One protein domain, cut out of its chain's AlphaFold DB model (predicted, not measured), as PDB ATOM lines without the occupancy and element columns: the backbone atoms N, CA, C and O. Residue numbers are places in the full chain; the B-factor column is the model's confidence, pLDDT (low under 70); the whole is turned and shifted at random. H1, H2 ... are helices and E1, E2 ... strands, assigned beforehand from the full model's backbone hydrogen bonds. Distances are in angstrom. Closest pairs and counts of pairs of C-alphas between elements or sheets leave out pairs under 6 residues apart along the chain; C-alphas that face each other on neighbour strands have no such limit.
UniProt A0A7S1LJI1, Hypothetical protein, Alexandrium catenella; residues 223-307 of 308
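Overview. This is residues 223 to 307 of the 308 residues of the protein "Hypothetical protein" of Alexandrium catenella (UniProt A0A7S1LJI1). A strongly twisted sheet of three strands has a helical hairpin, H1 and H2, packed over one face, while its other face bears no named helix. It is built in two layers, helices on one face of a sheet, with H1 over E2 and H2 over E3; residues 223 to 240, before E1, hold no named element. The 85 printed residues run E1, E2, E3, H1, H2, with the sheet in the order E1 - E2 - E3, all antiparallel, and the class mixed. The whole is compact, with a radius of gyration of the C-alphas of 12.2 A, and only just elongated, spanning 36 by 24 by 23 A.

Arrangement. Start at the inner strand E2, residues 250 to 256. It forms hairpins with both edge strands, E1, residues 241 to 247, and E3, residues 263 to 270, in a meander, each strand the antiparallel neighbour of the one before. Look for N 243 and O 254, 2.9 A apart, and for N 251 and O 269, 2.8 A apart, both within hydrogen-bond range. E3 bends by 64 degrees at Leu 266. H1, residues 277 to 290, is on the sheet at a height of 9.2 A, along E2 at 13 degrees on the local plane; their closest C-alphas are those of Ile 253 and Phe 285, 6.8 A apart. H2, residues 295 to 305, is on the same face; its closest C-alphas with E3 are those of Leu 266 and Lys 295, 5.5 A apart. H1 and H2 touch, closest at the C-alphas of Leu 284 and Arg 302, 6.7 A, with a steep tilt of 40 degrees, opposite ways. Every O i to N i+4 pair is within hydrogen-bond range in H2, and 9 of 10 in H1.

Along the chain. Find C-alpha 241 at (-9.291, 31.937, 26.944), where E1 begins its 19.5 A; E2 spans 19.0 A and E3 19.7 A. H1 runs 20.3 A from C-alpha 277 at (9.224, 30.529, 14.411), and H2 ends 15.3 A from its start, at C-alpha 305, (10.482, 40.344, 17.661).

Size, cuts and confidence. The C-alphas farthest apart are those of Gln 259 and Ala 275, 37.0 A. The printed part has no cut, and no link between named elements is long. Mean pLDDT of the printed part is 75.7; look for values under 70 at residues 223 to 239, 258 to 261 and 292 to 294.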
ATOM      1  N   THR A 223      -4.605  21.967  16.805       39.28
ATOM      2  CA  THR A 223      -4.288  22.707  18.028       39.28
ATOM      3  C   THR A 223      -2.828  22.415  18.330       39.28
ATOM      4  O   THR A 223      -2.493  21.282  18.674       39.28
ATOM      5  N   MET A 224      -1.947  23.407  18.181       38.38
ATOM      6  CA  MET A 224      -0.636  23.264  18.788       38.38
ATOM      7  C   MET A 224      -0.862  23.427  20.277       38.38
ATOM      8  O   MET A 224      -1.091  24.537  20.761       38.38
ATOM      9  N   HIS A 225      -0.785  22.310  20.992       39.69
ATOM     10  CA  HIS A 225      -0.316  22.343  22.362       39.69
ATOM     11  C   HIS A 225       1.120  22.876  22.307       39.69
ATOM     12  O   HIS A 225       2.092  22.137  22.191       39.69
ATOM     13  N   LEU A 226       1.230  24.206  22.297       44.91
ATOM     14  CA  LEU A 226       2.414  24.888  22.774       44.91
ATOM     15  C   LEU A 226       2.493  24.523  24.252       44.91
ATOM     16  O   LEU A 226       1.804  25.121  25.073       44.91
ATOM     17  N   GLU A 227       3.260  23.478  24.550       35.41
ATOM     18  CA  GLU A 227       3.512  22.998  25.905       35.41
ATOM     19  C   GLU A 227       4.349  24.034  26.664       35.41
ATOM     20  O   GLU A 227       5.548  23.888  26.893       35.41
ATOM     21  N   THR A 228       3.682  25.106  27.093       37.44
ATOM     22  CA  THR A 228       3.918  25.595  28.445       37.44
ATOM     23  C   THR A 228       3.728  24.404  29.387       37.44
ATOM     24  O   THR A 228       2.729  23.692  29.235       37.44
ATOM     25  N   PRO A 229       4.650  24.147  30.330       28.86
ATOM     26  CA  PRO A 229       4.385  23.160  31.362       28.86
ATOM     27  C   PRO A 229       3.089  23.533  32.093       28.86
ATOM     28  O   PRO A 229       2.806  24.713  32.287       28.86
ATOM     29  N   GLU A 230       2.335  22.505  32.490       31.86
ATOM     30  CA  GLU A 230       0.989  22.575  33.082       31.86
ATOM     31  C   GLU A 230      -0.160  22.891  32.097       31.86
ATOM     32  O   GLU A 230      -0.059  23.699  31.178       31.86
ATOM     33  N   ASN A 231      -1.317  22.249  32.318       33.22
ATOM     34  CA  ASN A 231      -2.513  22.316  31.456       33.22
ATOM     35  C   ASN A 231      -3.291  23.650  31.549       33.22
ATOM     36  O   ASN A 231      -4.489  23.717  31.250       33.22
ATOM     37  N   HIS A 232      -2.629  24.726  31.965       37.09
ATOM     38  CA  HIS A 232      -3.209  26.056  32.023       37.09
ATOM     39  C   HIS A 232      -3.370  26.614  30.608       37.09
ATOM     40  O   HIS A 232      -2.442  27.176  30.039       37.09
ATOM     41  N   ARG A 233      -4.585  26.522  30.051       52.00
ATOM     42  CA  ARG A 233      -5.005  27.445  28.986       52.00
ATOM     43  C   ARG A 233      -5.095  28.834  29.627       52.00
ATOM     44  O   ARG A 233      -6.009  29.030  30.433       52.00
ATOM     45  N   PRO A 234      -4.173  29.768  29.345       54.31
ATOM     46  CA  PRO A 234      -4.132  31.016  30.084       54.31
ATOM     47  C   PRO A 234      -5.381  31.837  29.767       54.31
ATOM     48  O   PRO A 234      -5.826  31.920  28.614       54.31
ATOM     49  N   MET A 235      -5.964  32.429  30.808       54.44
ATOM     50  CA  MET A 235      -6.926  33.501  30.599       54.44
ATOM     51  C   MET A 235      -6.157  34.742  30.156       54.44
ATOM     52  O   MET A 235      -5.087  35.020  30.695       54.44
ATOM     53  N   ALA A 236      -6.700  35.492  29.203       57.69
ATOM     54  CA  ALA A 236      -6.216  36.842  28.964       57.69
ATOM     55  C   ALA A 236      -6.580  37.731  30.165       57.69
ATOM     56  O   ALA A 236      -7.666  37.583  30.743       57.69
ATOM     57  N   HIS A 237      -5.731  38.707  30.494       50.62
ATOM     58  CA  HIS A 237      -6.199  39.869  31.252       50.62
ATOM     59  C   HIS A 237      -7.409  40.485  30.518       50.62
ATOM     60  O   HIS A 237      -7.406  40.609  29.295       50.62
ATOM     61  N   GLY A 238      -8.473  40.818  31.255       54.16
ATOM     62  CA  GLY A 238      -9.762  41.242  30.681       54.16
ATOM     63  C   GLY A 238     -10.763  40.107  30.404       54.16
ATOM     64  O   GLY A 238     -11.926  40.387  30.134       54.16
ATOM     65  N   GLY A 239     -10.359  38.840  30.544       59.62
ATOM     66  CA  GLY A 239     -11.247  37.680  30.437       59.62
ATOM     67  C   GLY A 239     -11.299  37.048  29.043       59.62
ATOM     68  O   GLY A 239     -11.033  37.672  28.019       59.62
ATOM     69  N   GLY A 240     -11.638  35.757  29.012       71.00
ATOM     70  CA  GLY A 240     -11.530  34.915  27.819       71.00
ATOM     71  C   GLY A 240     -10.262  34.056  27.808       71.00
ATOM     72  O   GLY A 240      -9.302  34.298  28.534       71.00
ATOM     73  N   GLN A 241     -10.289  33.000  27.002       78.31
ATOM     74  CA  GLN A 241      -9.291  31.937  26.944       78.31
ATOM     75  C   GLN A 241      -8.435  32.065  25.682       78.31
ATOM     76  O   GLN A 241      -8.964  32.046  24.564       78.31
ATOM     77  N   LEU A 242      -7.119  32.157  25.857       81.56
ATOM     78  CA  LEU A 242      -6.160  32.187  24.755       81.56
ATOM     79  C   LEU A 242      -5.862  30.772  24.248       81.56
ATOM     80  O   LEU A 242      -5.816  29.807  25.015       81.56
ATOM     81  N   PHE A 243      -5.650  30.646  22.940       84.19
ATOM     82  CA  PHE A 243      -5.200  29.409  22.306       84.19
ATOM     83  C   PHE A 243      -4.395  29.703  21.034       84.19
ATOM     84  O   PHE A 243      -4.737  30.595  20.254       84.19
ATOM     85  N   ALA A 244      -3.346  28.914  20.811       85.06
ATOM     86  CA  ALA A 244      -2.593  28.893  19.563       85.06
ATOM     87  C   ALA A 244      -3.050  27.722  18.676       85.06
ATOM     88  O   ALA A 244      -3.447  26.660  19.161       85.06
ATOM     89  N   THR A 245      -2.983  27.885  17.358       84.25
ATOM     90  CA  THR A 245      -3.203  26.790  16.399       84.25
ATOM     91  C   THR A 245      -2.326  26.968  15.168       84.25
ATOM     92  O   THR A 245      -2.070  28.098  14.753       84.25
ATOM     93  N   LYS A 246      -1.859  25.857  14.588       85.56
ATOM     94  CA  LYS A 246      -1.111  25.847  13.327       85.56
ATOM     95  C   LYS A 246      -2.004  25.317  12.209       85.56
ATOM     96  O   LYS A 246      -2.654  24.282  12.367       85.56
ATOM     97  N   ALA A 247      -1.996  26.006  11.073       85.44
ATOM     98  CA  ALA A 247      -2.574  25.524   9.826       85.44
ATOM     99  C   ALA A 247      -1.638  25.905   8.670       85.44
ATOM    100  O   ALA A 247      -1.353  27.085   8.465       85.44
ATOM    101  N   LYS A 248      -1.165  24.893   7.928       90.25
ATOM    102  CA  LYS A 248      -0.055  25.007   6.963       90.25
ATOM    103  C   LYS A 248       1.194  25.629   7.618       90.25
ATOM    104  O   LYS A 248       1.526  25.255   8.738       90.25
ATOM    105  N   ASP A 249       1.852  26.555   6.931       88.69
ATOM    106  CA  ASP A 249       3.028  27.326   7.346       88.69
ATOM    107  C   ASP A 249       2.715  28.445   8.357       88.69
ATOM    108  O   ASP A 249       3.615  29.177   8.750       88.69
ATOM    109  N   LYS A 250       1.453  28.619   8.773       90.19
ATOM    110  CA  LYS A 250       1.028  29.718   9.647       90.19
ATOM    111  C   LYS A 250       0.591  29.247  11.028       90.19
ATOM    112  O   LYS A 250      -0.116  28.249  11.181       90.19
ATOM    113  N   THR A 251       0.976  30.016  12.043       89.31
ATOM    114  CA  THR A 251       0.495  29.896  13.424       89.31
ATOM    115  C   THR A 251      -0.330  31.124  13.791       89.31
ATOM    116  O   THR A 251       0.051  32.257  13.508       89.31
ATOM    117  N   TYR A 252      -1.477  30.877  14.415       86.62
ATOM    118  CA  TYR A 252      -2.493  31.870  14.739       86.62
ATOM    119  C   TYR A 252      -2.696  31.889  16.252       86.62
ATOM    120  O   TYR A 252      -3.008  30.847  16.840       86.62
ATOM    121  N   ILE A 253      -2.548  33.059  16.875       88.69
ATOM    122  CA  ILE A 253      -2.890  33.272  18.284       88.69
ATOM    123  C   ILE A 253      -4.270  33.924  18.334       88.69
ATOM    124  O   ILE A 253      -4.513  34.980  17.743       88.69
ATOM    125  N   CYS A 254      -5.180  33.272  19.044       84.94
ATOM    126  CA  CYS A 254      -6.584  33.640  19.106       84.94
ATOM    127  C   CYS A 254      -7.055  33.728  20.558       84.94
ATOM    128  O   CYS A 254      -6.599  32.977  21.422       84.94
ATOM    129  N   ILE A 255      -8.050  34.580  20.794       84.75
ATOM    130  CA  ILE A 255      -8.819  34.614  22.037       84.75
ATOM    131  C   ILE A 255     -10.235  34.088  21.788       84.75
ATOM    132  O   ILE A 255     -10.841  34.306  20.733       84.75
ATOM    133  N   ARG A 256     -10.777  33.369  22.768       79.56
ATOM    134  CA  ARG A 256     -12.193  33.016  22.853       79.56
ATOM    135  C   ARG A 256     -12.767  33.629  24.124       79.56
ATOM    136  O   ARG A 256     -12.388  33.215  25.213       79.56
ATOM    137  N   ASP A 257     -13.704  34.558  23.981       75.56
ATOM    138  CA  ASP A 257     -14.544  35.015  25.093       75.56
ATOM    139  C   ASP A 257     -15.217  33.806  25.775       75.56
ATOM    140  O   ASP A 257     -15.733  32.910  25.100       75.56
ATOM    141  N   GLY A 258     -15.182  33.770  27.111       65.88
ATOM    142  CA  GLY A 258     -15.732  32.682  27.917       65.88
ATOM    143  C   GLY A 258     -17.243  32.501  27.750       65.88
ATOM    144  O   GLY A 258     -17.713  31.363  27.760       65.88
ATOM    145  N   GLN A 259     -17.990  33.587  27.521       64.94
ATOM    146  CA  GLN A 259     -19.432  33.517  27.255       64.94
ATOM    147  C   GLN A 259     -19.740  33.129  25.799       64.94
ATOM    148  O   GLN A 259     -20.828  32.633  25.498       64.94
ATOM    149  N   SER A 260     -18.787  33.296  24.876       66.94
ATOM    150  CA  SER A 260     -19.030  33.106  23.447       66.94
ATOM    151  C   SER A 260     -18.540  31.769  22.885       66.94
ATOM    152  O   SER A 260     -17.577  31.137  23.329       66.94
ATOM    153  N   LYS A 261     -19.182  31.347  21.792       69.75
ATOM    154  CA  LYS A 261     -18.600  30.391  20.833       69.75
ATOM    155  C   LYS A 261     -17.724  31.096  19.783       69.75
ATOM    156  O   LYS A 261     -17.002  30.420  19.051       69.75
ATOM    157  N   LYS A 262     -17.761  32.437  19.704       72.06
ATOM    158  CA  LYS A 262     -16.936  33.228  18.780       72.06
ATOM    159  C   LYS A 262     -15.462  33.181  19.199       72.06
ATOM    160  O   LYS A 262     -15.126  33.256  20.378       72.06
ATOM    161  N   LYS A 263     -14.590  33.066  18.200       78.94
ATOM    162  CA  LYS A 263     -13.129  33.139  18.311       78.94
ATOM    163  C   LYS A 263     -12.669  34.397  17.581       78.94
ATOM    164  O   LYS A 263     -13.047  34.575  16.422       78.94
ATOM    165  N   ALA A 264     -11.872  35.237  18.230       82.44
ATOM    166  CA  ALA A 264     -11.226  36.386  17.605       82.44
ATOM    167  C   ALA A 264      -9.751  36.062  17.335       82.44
ATOM    168  O   ALA A 264      -9.051  35.545  18.208       82.44
ATOM    169  N   LEU A 265      -9.293  36.353  16.116       84.56
ATOM    170  CA  LEU A 265      -7.881  36.279  15.749       84.56
ATOM    171  C   LEU A 265      -7.180  37.536  16.268       84.56
ATOM    172  O   LEU A 265      -7.559  38.642  15.875       84.56
ATOM    173  N   LEU A 266      -6.164  37.358  17.112       85.62
ATOM    174  CA  LEU A 266      -5.300  38.455  17.539       85.62
ATOM    175  C   LEU A 266      -4.211  38.662  16.484       85.62
ATOM    176  O   LEU A 266      -4.184  39.699  15.822       85.62
ATOM    177  N   ILE A 267      -3.380  37.641  16.252       89.19
ATOM    178  CA  ILE A 267      -2.243  37.741  15.333       89.19
ATOM    179  C   ILE A 267      -1.958  36.434  14.590       89.19
ATOM    180  O   ILE A 267      -2.256  35.341  15.075       89.19
ATOM    181  N   GLU A 268      -1.367  36.567  13.404       91.94
ATOM    182  CA  GLU A 268      -0.778  35.471  12.636       91.94
ATOM    183  C   GLU A 268       0.727  35.692  12.433       91.94
ATOM    184  O   GLU A 268       1.193  36.833  12.348       91.94
ATOM    185  N   VAL A 269       1.459  34.581  12.343       91.31
ATOM    186  CA  VAL A 269       2.892  34.504  12.033       91.31
ATOM    187  C   VAL A 269       3.095  33.332  11.065       91.31
ATOM    188  O   VAL A 269       2.555  32.248  11.304       91.31
ATOM    189  N   SER A 270       3.841  33.526   9.976       92.69
ATOM    190  CA  SER A 270       4.267  32.452   9.063       92.69
ATOM    191  C   SER A 270       5.685  31.984   9.392       92.69
ATOM    192  O   SER A 270       6.558  32.793   9.697       92.69
ATOM    193  N   GLU A 271       5.932  30.686   9.227       91.19
ATOM    194  CA  GLU A 271       7.244  30.037   9.357       91.19
ATOM    195  C   GLU A 271       8.300  30.612   8.399       91.19
ATOM    196  O   GLU A 271       9.492  30.436   8.619       91.19
ATOM    197  N   ARG A 272       7.875  31.349   7.364       91.12
ATOM    198  CA  ARG A 272       8.764  32.082   6.450       91.12
ATOM    199  C   ARG A 272       9.270  33.418   7.004       91.12
ATOM    200  O   ARG A 272      10.157  34.003   6.398       91.12
ATOM    201  N   GLN A 273       8.690  33.927   8.094       87.12
ATOM    202  CA  GLN A 273       9.036  35.240   8.651       87.12
ATOM    203  C   GLN A 273      10.154  35.179   9.697       87.12
ATOM    204  O   GLN A 273      10.772  36.201   9.960       87.12
ATOM    205  N   HIS A 274      10.407  34.018  10.313       89.00
ATOM    206  CA  HIS A 274      11.406  33.894  11.373       89.00
ATOM    207  C   HIS A 274      11.960  32.470  11.475       89.00
ATOM    208  O   HIS A 274      11.188  31.519  11.594       89.00
ATOM    209  N   ALA A 275      13.288  32.319  11.500       87.06
ATOM    210  CA  ALA A 275      13.939  31.008  11.579       87.06
ATOM    211  C   ALA A 275      13.542  30.238  12.855       87.06
ATOM    212  O   ALA A 275      13.167  29.068  12.797       87.06
ATOM    213  N   GLU A 276      13.508  30.914  14.009       90.12
ATOM    214  CA  GLU A 276      13.016  30.336  15.266       90.12
ATOM    215  C   GLU A 276      11.495  30.540  15.445       90.12
ATOM    216  O   GLU A 276      11.032  30.958  16.507       90.12
ATOM    217  N   HIS A 277      10.682  30.290  14.409       89.00
ATOM    218  CA  HIS A 277       9.224  30.529  14.411       89.00
ATOM    219  C   HIS A 277       8.494  30.032  15.678       89.00
ATOM    220  O   HIS A 277       7.624  30.719  16.218       89.00
ATOM    221  N   ARG A 278       8.870  28.853  16.200       85.56
ATOM    222  CA  ARG A 278       8.284  28.280  17.429       85.56
ATOM    223  C   ARG A 278       8.530  29.155  18.666       85.56
ATOM    224  O   ARG A 278       7.636  29.262  19.502       85.56
ATOM    225  N   LYS A 279       9.715  29.763  18.784       87.75
ATOM    226  CA  LYS A 279      10.116  30.638  19.897       87.75
ATOM    227  C   LYS A 279       9.376  31.973  19.822       87.75
ATOM    228  O   LYS A 279       8.695  32.323  20.780       87.75
ATOM    229  N   LEU A 280       9.375  32.607  18.648       89.19
ATOM    230  CA  LEU A 280       8.585  33.810  18.354       89.19
ATOM    231  C   LEU A 280       7.100  33.620  18.720       89.19
ATOM    232  O   LEU A 280       6.512  34.438  19.425       89.19
ATOM    233  N   CYS A 281       6.497  32.495  18.321       88.50
ATOM    234  CA  CYS A 281       5.111  32.181  18.677       88.50
ATOM    235  C   CYS A 281       4.895  31.965  20.185       88.50
ATOM    236  O   CYS A 281       3.837  32.327  20.696       88.50
ATOM    237  N   LEU A 282       5.860  31.383  20.906       87.19
ATOM    238  CA  LEU A 282       5.789  31.210  22.363       87.19
ATOM    239  C   LEU A 282       5.920  32.544  23.109       87.19
ATOM    240  O   LEU A 282       5.221  32.757  24.099       87.19
ATOM    241  N   GLU A 283       6.784  33.442  22.642       89.06
ATOM    242  CA  GLU A 283       6.985  34.768  23.232       89.06
ATOM    243  C   GLU A 283       5.766  35.666  22.998       89.06
ATOM    244  O   GLU A 283       5.220  36.202  23.963       89.06
ATOM    245  N   LEU A 284       5.221  35.695  21.777       88.94
ATOM    246  CA  LEU A 284       3.959  36.383  21.481       88.94
ATOM    247  C   LEU A 284       2.764  35.791  22.234       88.94
ATOM    248  O   LEU A 284       1.887  36.533  22.677       88.94
ATOM    249  N   PHE A 285       2.725  34.471  22.446       86.69
ATOM    250  CA  PHE A 285       1.682  33.852  23.265       86.69
ATOM    251  C   PHE A 285       1.801  34.269  24.738       86.69
ATOM    252  O   PHE A 285       0.803  34.643  25.351       86.69
ATOM    253  N   ARG A 286       3.021  34.292  25.297       85.38
ATOM    254  CA  ARG A 286       3.295  34.801  26.654       85.38
ATOM    255  C   ARG A 286       2.968  36.292  26.795       85.38
ATOM    256  O   ARG A 286       2.461  36.689  27.840       85.38
ATOM    257  N   TYR A 287       3.220  37.101  25.767       85.81
ATOM    258  CA  TYR A 287       2.860  38.520  25.736       85.81
ATOM    259  C   TYR A 287       1.335  38.712  25.713       85.81
ATOM    260  O   TYR A 287       0.797  39.442  26.546       85.81
ATOM    261  N   ALA A 288       0.619  37.956  24.869       84.50
ATOM    262  CA  ALA A 288      -0.848  37.955  24.808       84.50
ATOM    263  C   ALA A 288      -1.521  37.585  26.144       84.50
ATOM    264  O   ALA A 288      -2.637  38.021  26.405       84.50
ATOM    265  N   CYS A 289      -0.860  36.799  27.003       79.06
ATOM    266  CA  CYS A 289      -1.361  36.499  28.349       79.06
ATOM    267  C   CYS A 289      -1.304  37.714  29.289       79.06
ATOM    268  O   CYS A 289      -2.140  37.835  30.182       79.06
ATOM    269  N   LYS A 290      -0.307  38.591  29.109       80.38
ATOM    270  CA  LYS A 290      -0.068  39.762  29.964       80.38
ATOM    271  C   LYS A 290      -0.928  40.957  29.559       80.38
ATOM    272  O   LYS A 290      -1.455  41.639  30.431       80.38
ATOM    273  N   VAL A 291      -1.054  41.215  28.256       73.69
ATOM    274  CA  VAL A 291      -1.705  42.422  27.726       73.69
ATOM    275  C   VAL A 291      -3.168  42.141  27.383       73.69
ATOM    276  O   VAL A 291      -3.481  41.218  26.629       73.69
ATOM    277  N   SER A 292      -4.087  42.936  27.935       59.62
ATOM    278  CA  SER A 292      -5.525  42.758  27.727       59.62
ATOM    279  C   SER A 292      -5.966  43.190  26.331       59.62
ATOM    280  O   SER A 292      -6.194  44.372  26.096       59.62
ATOM    281  N   SER A 293      -6.130  42.211  25.439       60.41
ATOM    282  CA  SER A 293      -6.908  42.263  24.184       60.41
ATOM    283  C   SER A 293      -6.549  43.307  23.112       60.41
ATOM    284  O   SER A 293      -7.092  43.210  22.007       60.41
ATOM    285  N   VAL A 294      -5.617  44.236  23.352       66.50
ATOM    286  CA  VAL A 294      -5.151  45.189  22.334       66.50
ATOM    287  C   VAL A 294      -4.377  44.444  21.244       66.50
ATOM    288  O   VAL A 294      -3.282  43.916  21.444       66.50
ATOM    289  N   LYS A 295      -4.979  44.383  20.057       77.56
ATOM    290  CA  LYS A 295      -4.417  43.713  18.880       77.56
ATOM    291  C   LYS A 295      -3.186  44.445  18.336       77.56
ATOM    292  O   LYS A 295      -2.277  43.807  17.809       77.56
ATOM    293  N   GLU A 296      -3.160  45.762  18.484       82.19
ATOM    294  CA  GLU A 296      -2.085  46.646  18.040       82.19
ATOM    295  C   GLU A 296      -0.814  46.464  18.881       82.19
ATOM    296  O   GLU A 296       0.250  46.297  18.297       82.19
ATOM    297  N   ASP A 297      -0.911  46.332  20.207       84.44
ATOM    298  CA  ASP A 297       0.235  46.018  21.080       84.44
ATOM    299  C   ASP A 297       0.885  44.678  20.695       84.44
ATOM    300  O   ASP A 297       2.106  44.557  20.606       84.44
ATOM    301  N   LEU A 298       0.064  43.670  20.375       85.50
ATOM    302  CA  LEU A 298       0.541  42.376  19.874       85.50
ATOM    303  C   LEU A 298       1.180  42.459  18.481       85.50
ATOM    304  O   LEU A 298       2.082  41.675  18.183       85.50
ATOM    305  N   ARG A 299       0.731  43.386  17.626       87.19
ATOM    306  CA  ARG A 299       1.360  43.670  16.326       87.19
ATOM    307  C   ARG A 299       2.715  44.344  16.518       87.19
ATOM    308  O   ARG A 299       3.687  43.866  15.947       87.19
ATOM    309  N   LEU A 300       2.787  45.361  17.376       88.62
ATOM    310  CA  LEU A 300       4.028  46.049  17.734       88.62
ATOM    311  C   LEU A 300       5.058  45.085  18.338       88.62
ATOM    312  O   LEU A 300       6.208  45.097  17.913       88.62
ATOM    313  N   GLU A 301       4.659  44.197  19.255       89.31
ATOM    314  CA  GLU A 301       5.575  43.198  19.823       89.31
ATOM    315  C   GLU A 301       6.016  42.154  18.782       89.31
ATOM    316  O   GLU A 301       7.184  41.771  18.768       89.31
ATOM    317  N   ARG A 302       5.137  41.722  17.863       90.00
ATOM    318  CA  ARG A 302       5.549  40.856  16.739       90.00
ATOM    319  C   ARG A 302       6.567  41.567  15.863       90.00
ATOM    320  O   ARG A 302       7.569  40.964  15.506       90.00
ATOM    321  N   ASP A 303       6.317  42.822  15.522       90.12
ATOM    322  CA  ASP A 303       7.181  43.573  14.616       90.12
ATOM    323  C   ASP A 303       8.502  43.960  15.302       90.12
ATOM    324  O   ASP A 303       9.534  44.012  14.641       90.12
ATOM    325  N   ARG A 304       8.526  44.080  16.638       92.56
ATOM    326  CA  ARG A 304       9.760  44.136  17.436       92.56
ATOM    327  C   ARG A 304      10.533  42.814  17.396       92.56
ATOM    328  O   ARG A 304      11.732  42.830  17.157       92.56
ATOM    329  N   LEU A 305       9.862  41.679  17.614       88.94
ATOM    330  CA  LEU A 305      10.482  40.344  17.661       88.94
ATOM    331  C   LEU A 305      10.811  39.746  16.277       88.94
ATOM    332  O   LEU A 305      11.499  38.735  16.209       88.94
ATOM    333  N   LEU A 306      10.316  40.333  15.181       88.69
ATOM    334  CA  LEU A 306      10.688  39.980  13.803       88.69
ATOM    335  C   LEU A 306      11.919  40.745  13.287       88.69
ATOM    336  O   LEU A 306      12.462  40.366  12.253       88.69
ATOM    337  N   ASN A 307      12.330  41.815  13.972       87.62
ATOM    338  CA  ASN A 307      13.446  42.689  13.594       87.62
ATOM    339  C   ASN A 307      14.562  42.703  14.665       87.62
ATOM    340  O   ASN A 307      15.273  43.702  14.793       87.62
TER     341      ASN A 307